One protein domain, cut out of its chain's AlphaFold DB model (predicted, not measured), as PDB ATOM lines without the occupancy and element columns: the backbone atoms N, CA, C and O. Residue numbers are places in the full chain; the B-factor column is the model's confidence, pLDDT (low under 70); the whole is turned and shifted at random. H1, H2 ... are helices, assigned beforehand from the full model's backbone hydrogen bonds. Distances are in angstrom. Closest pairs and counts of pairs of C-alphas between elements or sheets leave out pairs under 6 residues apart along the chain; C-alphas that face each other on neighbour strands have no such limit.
ATOM      1  N   PRO A  33      24.992 -44.047   3.968       72.19
ATOM      2  CA  PRO A  33      25.252 -42.702   3.456       72.19
ATOM      3  C   PRO A  33      24.023 -41.781   3.559       72.19
ATOM      4  O   PRO A  33      24.115 -40.596   3.234       72.19
ATOM      5  N   ASN A  34      22.862 -42.312   3.961       73.56
ATOM      6  CA  ASN A  34      21.702 -41.508   4.315       73.56
ATOM      7  C   ASN A  34      21.823 -40.975   5.757       73.56
ATOM      8  O   ASN A  34      21.232 -39.937   6.029       73.56
ATOM      9  N   LYS A  35      22.603 -41.601   6.658       69.25
ATOM     10  CA  LYS A  35      22.806 -41.212   8.072       69.25
ATOM     11  C   LYS A  35      23.785 -40.030   8.200       69.25
ATOM     12  O   LYS A  35      24.877 -40.043   7.642       69.25
ATOM     13  N   TYR A  36      23.412 -38.995   8.963       64.44
ATOM     14  CA  TYR A  36      24.230 -37.791   9.216       64.44
ATOM     15  C   TYR A  36      24.189 -37.392  10.708       64.44
ATOM     16  O   TYR A  36      23.167 -37.581  11.366       64.44
ATOM     17  N   TYR A  37      25.304 -36.873  11.240       62.53
ATOM     18  CA  TYR A  37      25.581 -36.674  12.679       62.53
ATOM     19  C   TYR A  37      24.669 -35.623  13.372       62.53
ATOM     20  O   TYR A  37      24.235 -34.663  12.737       62.53
ATOM     21  N   ASN A  38      24.441 -35.776  14.691       51.09
ATOM     22  CA  ASN A  38      23.714 -34.863  15.607       51.09
ATOM     23  C   ASN A  38      22.224 -34.570  15.307       51.09
ATOM     24  O   ASN A  38      21.842 -33.417  15.133       51.09
ATOM     25  N   ASP A  39      21.357 -35.589  15.313       53.78
ATOM     26  CA  ASP A  39      19.877 -35.458  15.362       53.78
ATOM     27  C   ASP A  39      19.208 -34.674  14.193       53.78
ATOM     28  O   ASP A  39      17.984 -34.516  14.139       53.78
ATOM     29  N   ILE A  40      20.001 -34.251  13.192       54.41
ATOM     30  CA  ILE A  40      19.557 -33.635  11.920       54.41
ATOM     31  C   ILE A  40      19.163 -34.704  10.875       54.41
ATOM     32  O   ILE A  40      18.645 -34.375   9.814       54.41
ATOM     33  N   GLY A  41      19.371 -35.984  11.208       62.75
ATOM     34  CA  GLY A  41      18.569 -37.141  10.799       62.75
ATOM     35  C   GLY A  41      18.142 -37.217   9.330       62.75
ATOM     36  O   GLY A  41      17.023 -36.852   8.989       62.75
ATOM     37  N   PHE A  42      18.976 -37.853   8.510       66.75
ATOM     38  CA  PHE A  42      18.650 -38.411   7.193       66.75
ATOM     39  C   PHE A  42      18.448 -37.426   6.026       66.75
ATOM     40  O   PHE A  42      17.412 -36.774   5.899       66.75
ATOM     41  N   LEU A  43      19.413 -37.400   5.093       69.62
ATOM     42  CA  LEU A  43      19.448 -36.511   3.912       69.62
ATOM     43  C   LEU A  43      18.239 -36.685   2.979       69.62
ATOM     44  O   LEU A  43      17.565 -35.718   2.620       69.62
ATOM     45  N   TYR A  44      17.958 -37.927   2.590       66.50
ATOM     46  CA  TYR A  44      16.842 -38.308   1.715       66.50
ATOM     47  C   TYR A  44      15.736 -39.032   2.494       66.50
ATOM     48  O   TYR A  44      14.832 -39.621   1.892       66.50
ATOM     49  N   ARG A  45      15.819 -38.886   3.830       56.59
ATOM     50  CA  ARG A  45      14.943 -39.383   4.896       56.59
ATOM     51  C   ARG A  45      14.797 -40.922   4.878       56.59
ATOM     52  O   ARG A  45      15.196 -41.570   3.923       56.59
ATOM     53  N   ASP A  46      14.286 -41.591   5.898       56.75
ATOM     54  CA  ASP A  46      13.814 -41.124   7.190       56.75
ATOM     55  C   ASP A  46      14.210 -42.150   8.282       56.75
ATOM     56  O   ASP A  46      14.632 -43.254   7.960       56.75
ATOM     57  N   SER A  47      14.111 -41.781   9.565       58.28
ATOM     58  CA  SER A  47      14.231 -42.699  10.712       58.28
ATOM     59  C   SER A  47      13.224 -42.433  11.847       58.28
ATOM     60  O   SER A  47      13.495 -42.770  12.993       58.28
ATOM     61  N   THR A  48      12.092 -41.736  11.687       58.00
ATOM     62  CA  THR A  48      11.129 -41.765  10.574       58.00
ATOM     63  C   THR A  48      10.491 -40.393  10.262       58.00
ATOM     64  O   THR A  48       9.319 -40.145  10.544       58.00
ATOM     65  N   ARG A  49      11.204 -39.424   9.690       60.34
ATOM     66  CA  ARG A  49      10.630 -38.084   9.429       60.34
ATOM     67  C   ARG A  49       9.939 -37.905   8.051       60.34
ATOM     68  O   ARG A  49      10.058 -36.864   7.408       60.34
ATOM     69  N   THR A  50       9.107 -38.892   7.685       59.25
ATOM     70  CA  THR A  50       7.894 -38.920   6.815       59.25
ATOM     71  C   THR A  50       7.999 -39.156   5.305       59.25
ATOM     72  O   THR A  50       6.982 -39.498   4.701       59.25
ATOM     73  N   ILE A  51       9.158 -39.031   4.649       70.38
ATOM     74  CA  ILE A  51       9.257 -39.378   3.214       70.38
ATOM     75  C   ILE A  51      10.556 -40.105   2.911       70.38
ATOM     76  O   ILE A  51      11.568 -39.463   2.679       70.38
ATOM     77  N   ASN A  52      10.503 -41.423   2.791       80.00
ATOM     78  CA  ASN A  52      11.652 -42.243   2.433       80.00
ATOM     79  C   ASN A  52      11.940 -42.186   0.915       80.00
ATOM     80  O   ASN A  52      11.569 -43.071   0.143       80.00
ATOM     81  N   GLN A  53      12.536 -41.078   0.457       80.00
ATOM     82  CA  GLN A  53      12.975 -40.942  -0.937       80.00
ATOM     83  C   GLN A  53      14.211 -41.798  -1.208       80.00
ATOM     84  O   GLN A  53      14.428 -42.214  -2.345       80.00
ATOM     85  N   TYR A  54      15.008 -42.072  -0.174       79.06
ATOM     86  CA  TYR A  54      16.207 -42.883  -0.297       79.06
ATOM     87  C   TYR A  54      15.894 -44.309  -0.758       79.06
ATOM     88  O   TYR A  54      16.451 -44.759  -1.763       79.06
ATOM     89  N   ASP A  55      14.944 -44.990  -0.113       79.00
ATOM     90  CA  ASP A  55      14.539 -46.342  -0.506       79.00
ATOM     91  C   ASP A  55      13.911 -46.361  -1.897       79.00
ATOM     92  O   ASP A  55      14.264 -47.209  -2.711       79.00
ATOM     93  N   ARG A  56      13.103 -45.354  -2.253       83.12
ATOM     94  CA  ARG A  56      12.568 -45.224  -3.621       83.12
ATOM     95  C   ARG A  56      13.673 -45.100  -4.670       83.12
ATOM     96  O   ARG A  56      13.571 -45.666  -5.758       83.12
ATOM     97  N   VAL A  57      14.746 -44.367  -4.367       82.94
ATOM     98  CA  VAL A  57      15.919 -44.272  -5.246       82.94
ATOM     99  C   VAL A  57      16.647 -45.615  -5.322       82.94
ATOM    100  O   VAL A  57      17.060 -46.009  -6.416       82.94
ATOM    101  N   LYS A  58      16.793 -46.338  -4.204       79.56
ATOM    102  CA  LYS A  58      17.396 -47.680  -4.182       79.56
ATOM    103  C   LYS A  58      16.585 -48.677  -5.018       79.56
ATOM    104  O   LYS A  58      17.153 -49.305  -5.914       79.56
ATOM    105  N   GLU A  59      15.267 -48.720  -4.848       84.44
ATOM    106  CA  GLU A  59      14.337 -49.525  -5.652       84.44
ATOM    107  C   GLU A  59      14.425 -49.179  -7.145       84.44
ATOM    108  O   GLU A  59      14.602 -50.057  -7.993       84.44
ATOM    109  N   ALA A  60      14.383 -47.888  -7.494       86.25
ATOM    110  CA  ALA A  60      14.482 -47.443  -8.881       86.25
ATOM    111  C   ALA A  60      15.834 -47.813  -9.519       86.25
ATOM    112  O   ALA A  60      15.889 -48.182 -10.699       86.25
ATOM    113  N   ARG A  61      16.934 -47.746  -8.753       83.38
ATOM    114  CA  ARG A  61      18.267 -48.187  -9.193       83.38
ATOM    115  C   ARG A  61      18.308 -49.695  -9.429       83.38
ATOM    116  O   ARG A  61      18.818 -50.099 -10.476       83.38
ATOM    117  N   ALA A  62      17.765 -50.493  -8.511       80.50
ATOM    118  CA  ALA A  62      17.682 -51.947  -8.646       80.50
ATOM    119  C   ALA A  62      16.858 -52.339  -9.881       80.50
ATOM    120  O   ALA A  62      17.343 -53.071 -10.745       80.50
ATOM    121  N   ALA A  63      15.669 -51.749 -10.045       86.75
ATOM    122  CA  ALA A  63      14.810 -51.976 -11.203       86.75
ATOM    123  C   ALA A  63      15.485 -51.566 -12.525       86.75
ATOM    124  O   ALA A  63      15.343 -52.249 -13.540       86.75
ATOM    125  N   ARG A  64      16.247 -50.462 -12.539       86.44
ATOM    126  CA  ARG A  64      17.029 -50.055 -13.718       86.44
ATOM    127  C   ARG A  64      18.099 -51.084 -14.071       86.44
ATOM    128  O   ARG A  64      18.232 -51.406 -15.248       86.44
ATOM    129  N   LEU A  65      18.859 -51.573 -13.091       80.75
ATOM    130  CA  LEU A  65      19.904 -52.568 -13.344       80.75
ATOM    131  C   LEU A  65      19.316 -53.900 -13.824       80.75
ATOM    132  O   LEU A  65      19.842 -54.465 -14.779       80.75
ATOM    133  N   ALA A  66      18.206 -54.356 -13.235       84.56
ATOM    134  CA  ALA A  66      17.504 -55.558 -13.685       84.56
ATOM    135  C   ALA A  66      17.126 -55.459 -15.174       84.56
ATOM    136  O   ALA A  66      17.482 -56.333 -15.963       84.56
ATOM    137  N   ARG A  67      16.535 -54.326 -15.589       89.50
ATOM    138  CA  ARG A  67      16.234 -54.057 -17.005       89.50
ATOM    139  C   ARG A  67      17.482 -54.022 -17.889       89.50
ATOM    140  O   ARG A  67      17.411 -54.431 -19.042       89.50
ATOM    141  N   GLN A  68      18.612 -53.506 -17.403       87.62
ATOM    142  CA  GLN A  68      19.862 -53.490 -18.179       87.62
ATOM    143  C   GLN A  68      20.414 -54.900 -18.412       87.62
ATOM    144  O   GLN A  68      20.890 -55.179 -19.506       87.62
ATOM    145  N   ILE A  69      20.334 -55.784 -17.415       84.44
ATOM    146  CA  ILE A  69      20.772 -57.181 -17.541       84.44
ATOM    147  C   ILE A  69      19.864 -57.949 -18.506       84.44
ATOM    148  O   ILE A  69      20.363 -58.658 -19.379       84.44
ATOM    149  N   GLU A  70      18.548 -57.792 -18.362       87.50
ATOM    150  CA  GLU A  70      17.549 -58.474 -19.191       87.50
ATOM    151  C   GLU A  70      17.676 -58.094 -20.674       87.50
ATOM    152  O   GLU A  70      17.638 -58.962 -21.546       87.50
ATOM    153  N   ASN A  71      17.913 -56.809 -20.956       90.88
ATOM    154  CA  ASN A  71      18.032 -56.291 -22.320       90.88
ATOM    155  C   ASN A  71      19.438 -56.434 -22.933       90.88
ATOM    156  O   ASN A  71      19.612 -56.143 -24.117       90.88
ATOM    157  N   GLU A  72      20.454 -56.859 -22.174       92.12
ATOM    158  CA  GLU A  72      21.805 -57.053 -22.713       92.12
ATOM    159  C   GLU A  72      21.902 -58.400 -23.434       92.12
ATOM    160  O   GLU A  72      21.801 -59.466 -22.819       92.12
ATOM    161  N   THR A  73      22.122 -58.358 -24.746       92.94
ATOM    162  CA  THR A  73      22.171 -59.538 -25.616       92.94
ATOM    163  C   THR A  73      23.574 -60.128 -25.735       92.94
ATOM    164  O   THR A  73      23.705 -61.316 -26.027       92.94
ATOM    165  N   LEU A  74      24.629 -59.347 -25.473       94.06
ATOM    166  CA  LEU A  74      26.010 -59.813 -25.572       94.06
ATOM    167  C   LEU A  74      26.415 -60.597 -24.307       94.06
ATOM    168  O   LEU A  74      26.474 -60.010 -23.222       94.06
ATOM    169  N   PRO A  75      26.794 -61.889 -24.410       87.94
ATOM    170  CA  PRO A  75      27.092 -62.726 -23.241       87.94
ATOM    171  C   PRO A  75      28.205 -62.174 -22.340       87.94
ATOM    172  O   PRO A  75      28.106 -62.229 -21.114       87.94
ATOM    173  N   LEU A  76      29.250 -61.591 -22.939       86.25
ATOM    174  CA  LEU A  76      30.360 -60.991 -22.195       86.25
ATOM    175  C   LEU A  76      29.910 -59.761 -21.395       86.25
ATOM    176  O   LEU A  76      30.254 -59.639 -20.221       86.25
ATOM    177  N   ARG A  77      29.097 -58.884 -21.999       84.75
ATOM    178  CA  ARG A  77      28.557 -57.708 -21.306       84.75
ATOM    179  C   ARG A  77      27.554 -58.099 -20.236       84.75
ATOM    180  O   ARG A  77      27.601 -57.540 -19.149       84.75
ATOM    181  N   ARG A  78      26.715 -59.107 -20.480       84.69
ATOM    182  CA  ARG A  78      25.795 -59.641 -19.468       84.69
ATOM    183  C   ARG A  78      26.551 -60.171 -18.247       84.69
ATOM    184  O   ARG A  78      26.166 -59.874 -17.117       84.69
ATOM    185  N   LYS A  79      27.662 -60.887 -18.456       80.69
ATOM    186  CA  LYS A  79      28.547 -61.351 -17.374       80.69
ATOM    187  C   LYS A  79      29.173 -60.180 -16.608       80.69
ATOM    188  O   LYS A  79      29.108 -60.168 -15.384       80.69
ATOM    189  N   GLN A  80      29.717 -59.184 -17.307       82.31
ATOM    190  CA  GLN A  80      30.307 -57.990 -16.688       82.31
ATOM    191  C   GLN A  80      29.273 -57.162 -15.908       82.31
ATOM    192  O   GLN A  80      29.553 -56.715 -14.800       82.31
ATOM    193  N   LEU A  81      28.059 -56.998 -16.445       81.75
ATOM    194  CA  LEU A  81      26.948 -56.331 -15.764       81.75
ATOM    195  C   LEU A  81      26.482 -57.111 -14.535       81.75
ATOM    196  O   LEU A  81      26.191 -56.494 -13.519       81.75
ATOM    197  N   SER A  82      26.461 -58.445 -14.596       76.12
ATOM    198  CA  SER A  82      26.121 -59.297 -13.447       76.12
ATOM    199  C   SER A  82      27.186 -59.225 -12.347       76.12
ATOM    200  O   SER A  82      26.849 -59.183 -11.170       76.12
ATOM    201  N   GLN A  83      28.468 -59.140 -12.716       72.19
ATOM    202  CA  GLN A  83      29.567 -58.910 -11.770       72.19
ATOM    203  C   GLN A  83      29.479 -57.518 -11.137       72.19
ATOM    204  O   GLN A  83      29.534 -57.389  -9.919       72.19
ATOM    205  N   LEU A  84      29.273 -56.477 -11.952       70.44
ATOM    206  CA  LEU A  84      29.057 -55.114 -11.470       70.44
ATOM    207  C   LEU A  84      27.811 -55.020 -10.579       70.44
ATOM    208  O   LEU A  84      27.817 -54.259  -9.616       70.44
ATOM    209  N   PHE A  85      26.753 -55.770 -10.894       69.69
ATOM    210  CA  PHE A  85      25.556 -55.876 -10.067       69.69
ATOM    211  C   PHE A  85      25.876 -56.532  -8.731       69.69
ATOM    212  O   PHE A  85      25.567 -55.917  -7.726       69.69
ATOM    213  N   GLY A  86      26.573 -57.674  -8.709       64.06
ATOM    214  CA  GLY A  86      26.998 -58.326  -7.466       64.06
ATOM    215  C   GLY A  86      27.834 -57.418  -6.556       64.06
ATOM    216  O   GLY A  86      27.623 -57.408  -5.351       64.06
ATOM    217  N   ILE A  87      28.711 -56.594  -7.142       61.81
ATOM    218  CA  ILE A  87      29.516 -55.591  -6.417       61.81
ATOM    219  C   ILE A  87      28.655 -54.399  -5.954       61.81
ATOM    220  O   ILE A  87      28.907 -53.794  -4.920       61.81
ATOM    221  N   ARG A  88      27.630 -54.002  -6.720       62.09
ATOM    222  CA  ARG A  88      26.761 -52.853  -6.390       62.09
ATOM    223  C   ARG A  88      25.578 -53.198  -5.497       62.09
ATOM    224  O   ARG A  88      25.034 -52.292  -4.875       62.09
ATOM    225  N   SER A  89      25.171 -54.461  -5.456       59.69
ATOM    226  CA  SER A  89      24.176 -55.001  -4.532       59.69
ATOM    227  C   SER A  89      24.780 -55.292  -3.154       59.69
ATOM    228  O   SER A  89      24.146 -55.969  -2.352       59.69
ATOM    229  N   GLU A  90      25.984 -54.781  -2.863       52.00
ATOM    230  CA  GLU A  90      26.663 -54.796  -1.561       52.00
ATOM    231  C   GLU A  90      25.935 -53.972  -0.471       52.00
ATOM    232  O   GLU A  90      26.557 -53.337   0.376       52.00
ATOM    233  N   GLU A  91      24.606 -54.074  -0.391       51.59
ATOM    234  CA  GLU A  91      23.894 -53.935   0.886       51.59
ATOM    235  C   GLU A  91      24.268 -55.069   1.875       51.59
ATOM    236  O   GLU A  91      23.866 -55.049   3.032       51.59
ATOM    237  N   SER A  92      25.079 -56.055   1.466       58.28
ATOM    238  CA  SER A  92      25.318 -57.274   2.246       58.28
ATOM    239  C   SER A  92      26.546 -57.281   3.157       58.28
ATOM    240  O   SER A  92      26.578 -58.134   4.025       58.28
TER     241      SER A  92
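This is residues 33 to 92 of the 289 residues of an uncharacterized protein of Oceanospirillales bacterium (UniProt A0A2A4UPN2). From its first residue, the printed part folds back on itself in an unnamed looping stretch, residues 33 to 52, and then enters a hairpin of two helices, H1 and the shorter H2, which folds back beside it. The loop lies beyond the first end of H1, and the whole is a rod spanning 48 by 18 by 13 A. The 60 printed residues hold two named helices, H1 then H2, and no named strand; the class is all helix. The whole is only just loose, close to extended, with a radius of gyration of the C-alphas of 15.5 A.

H1, residues 53 to 71, and H2, residues 75 to 88, form a helical hairpin with a tight link of 3 residues. They touch, H1 with residues 65 to 69 alone; the closest C-alphas, of Ile 69 and Arg 78, are 5.9 A apart. They run opposite ways at a shallow tilt of 17 degrees. In both, every O i to N i+4 pair is within hydrogen-bond range.

H1 measures 26.8 A from C-alpha 53 at (12.975, -40.942, -0.937) to C-alpha 71. H2 measures 19.5 A and ends with C-alpha 88 at (26.761, -52.853, -6.390).

The C-alphas farthest apart, of Asn 38 and Leu 74, are 48.2 A apart. The printed part has no cut. Model confidence is under 70 in residues 35 to 50 and 85 to 92.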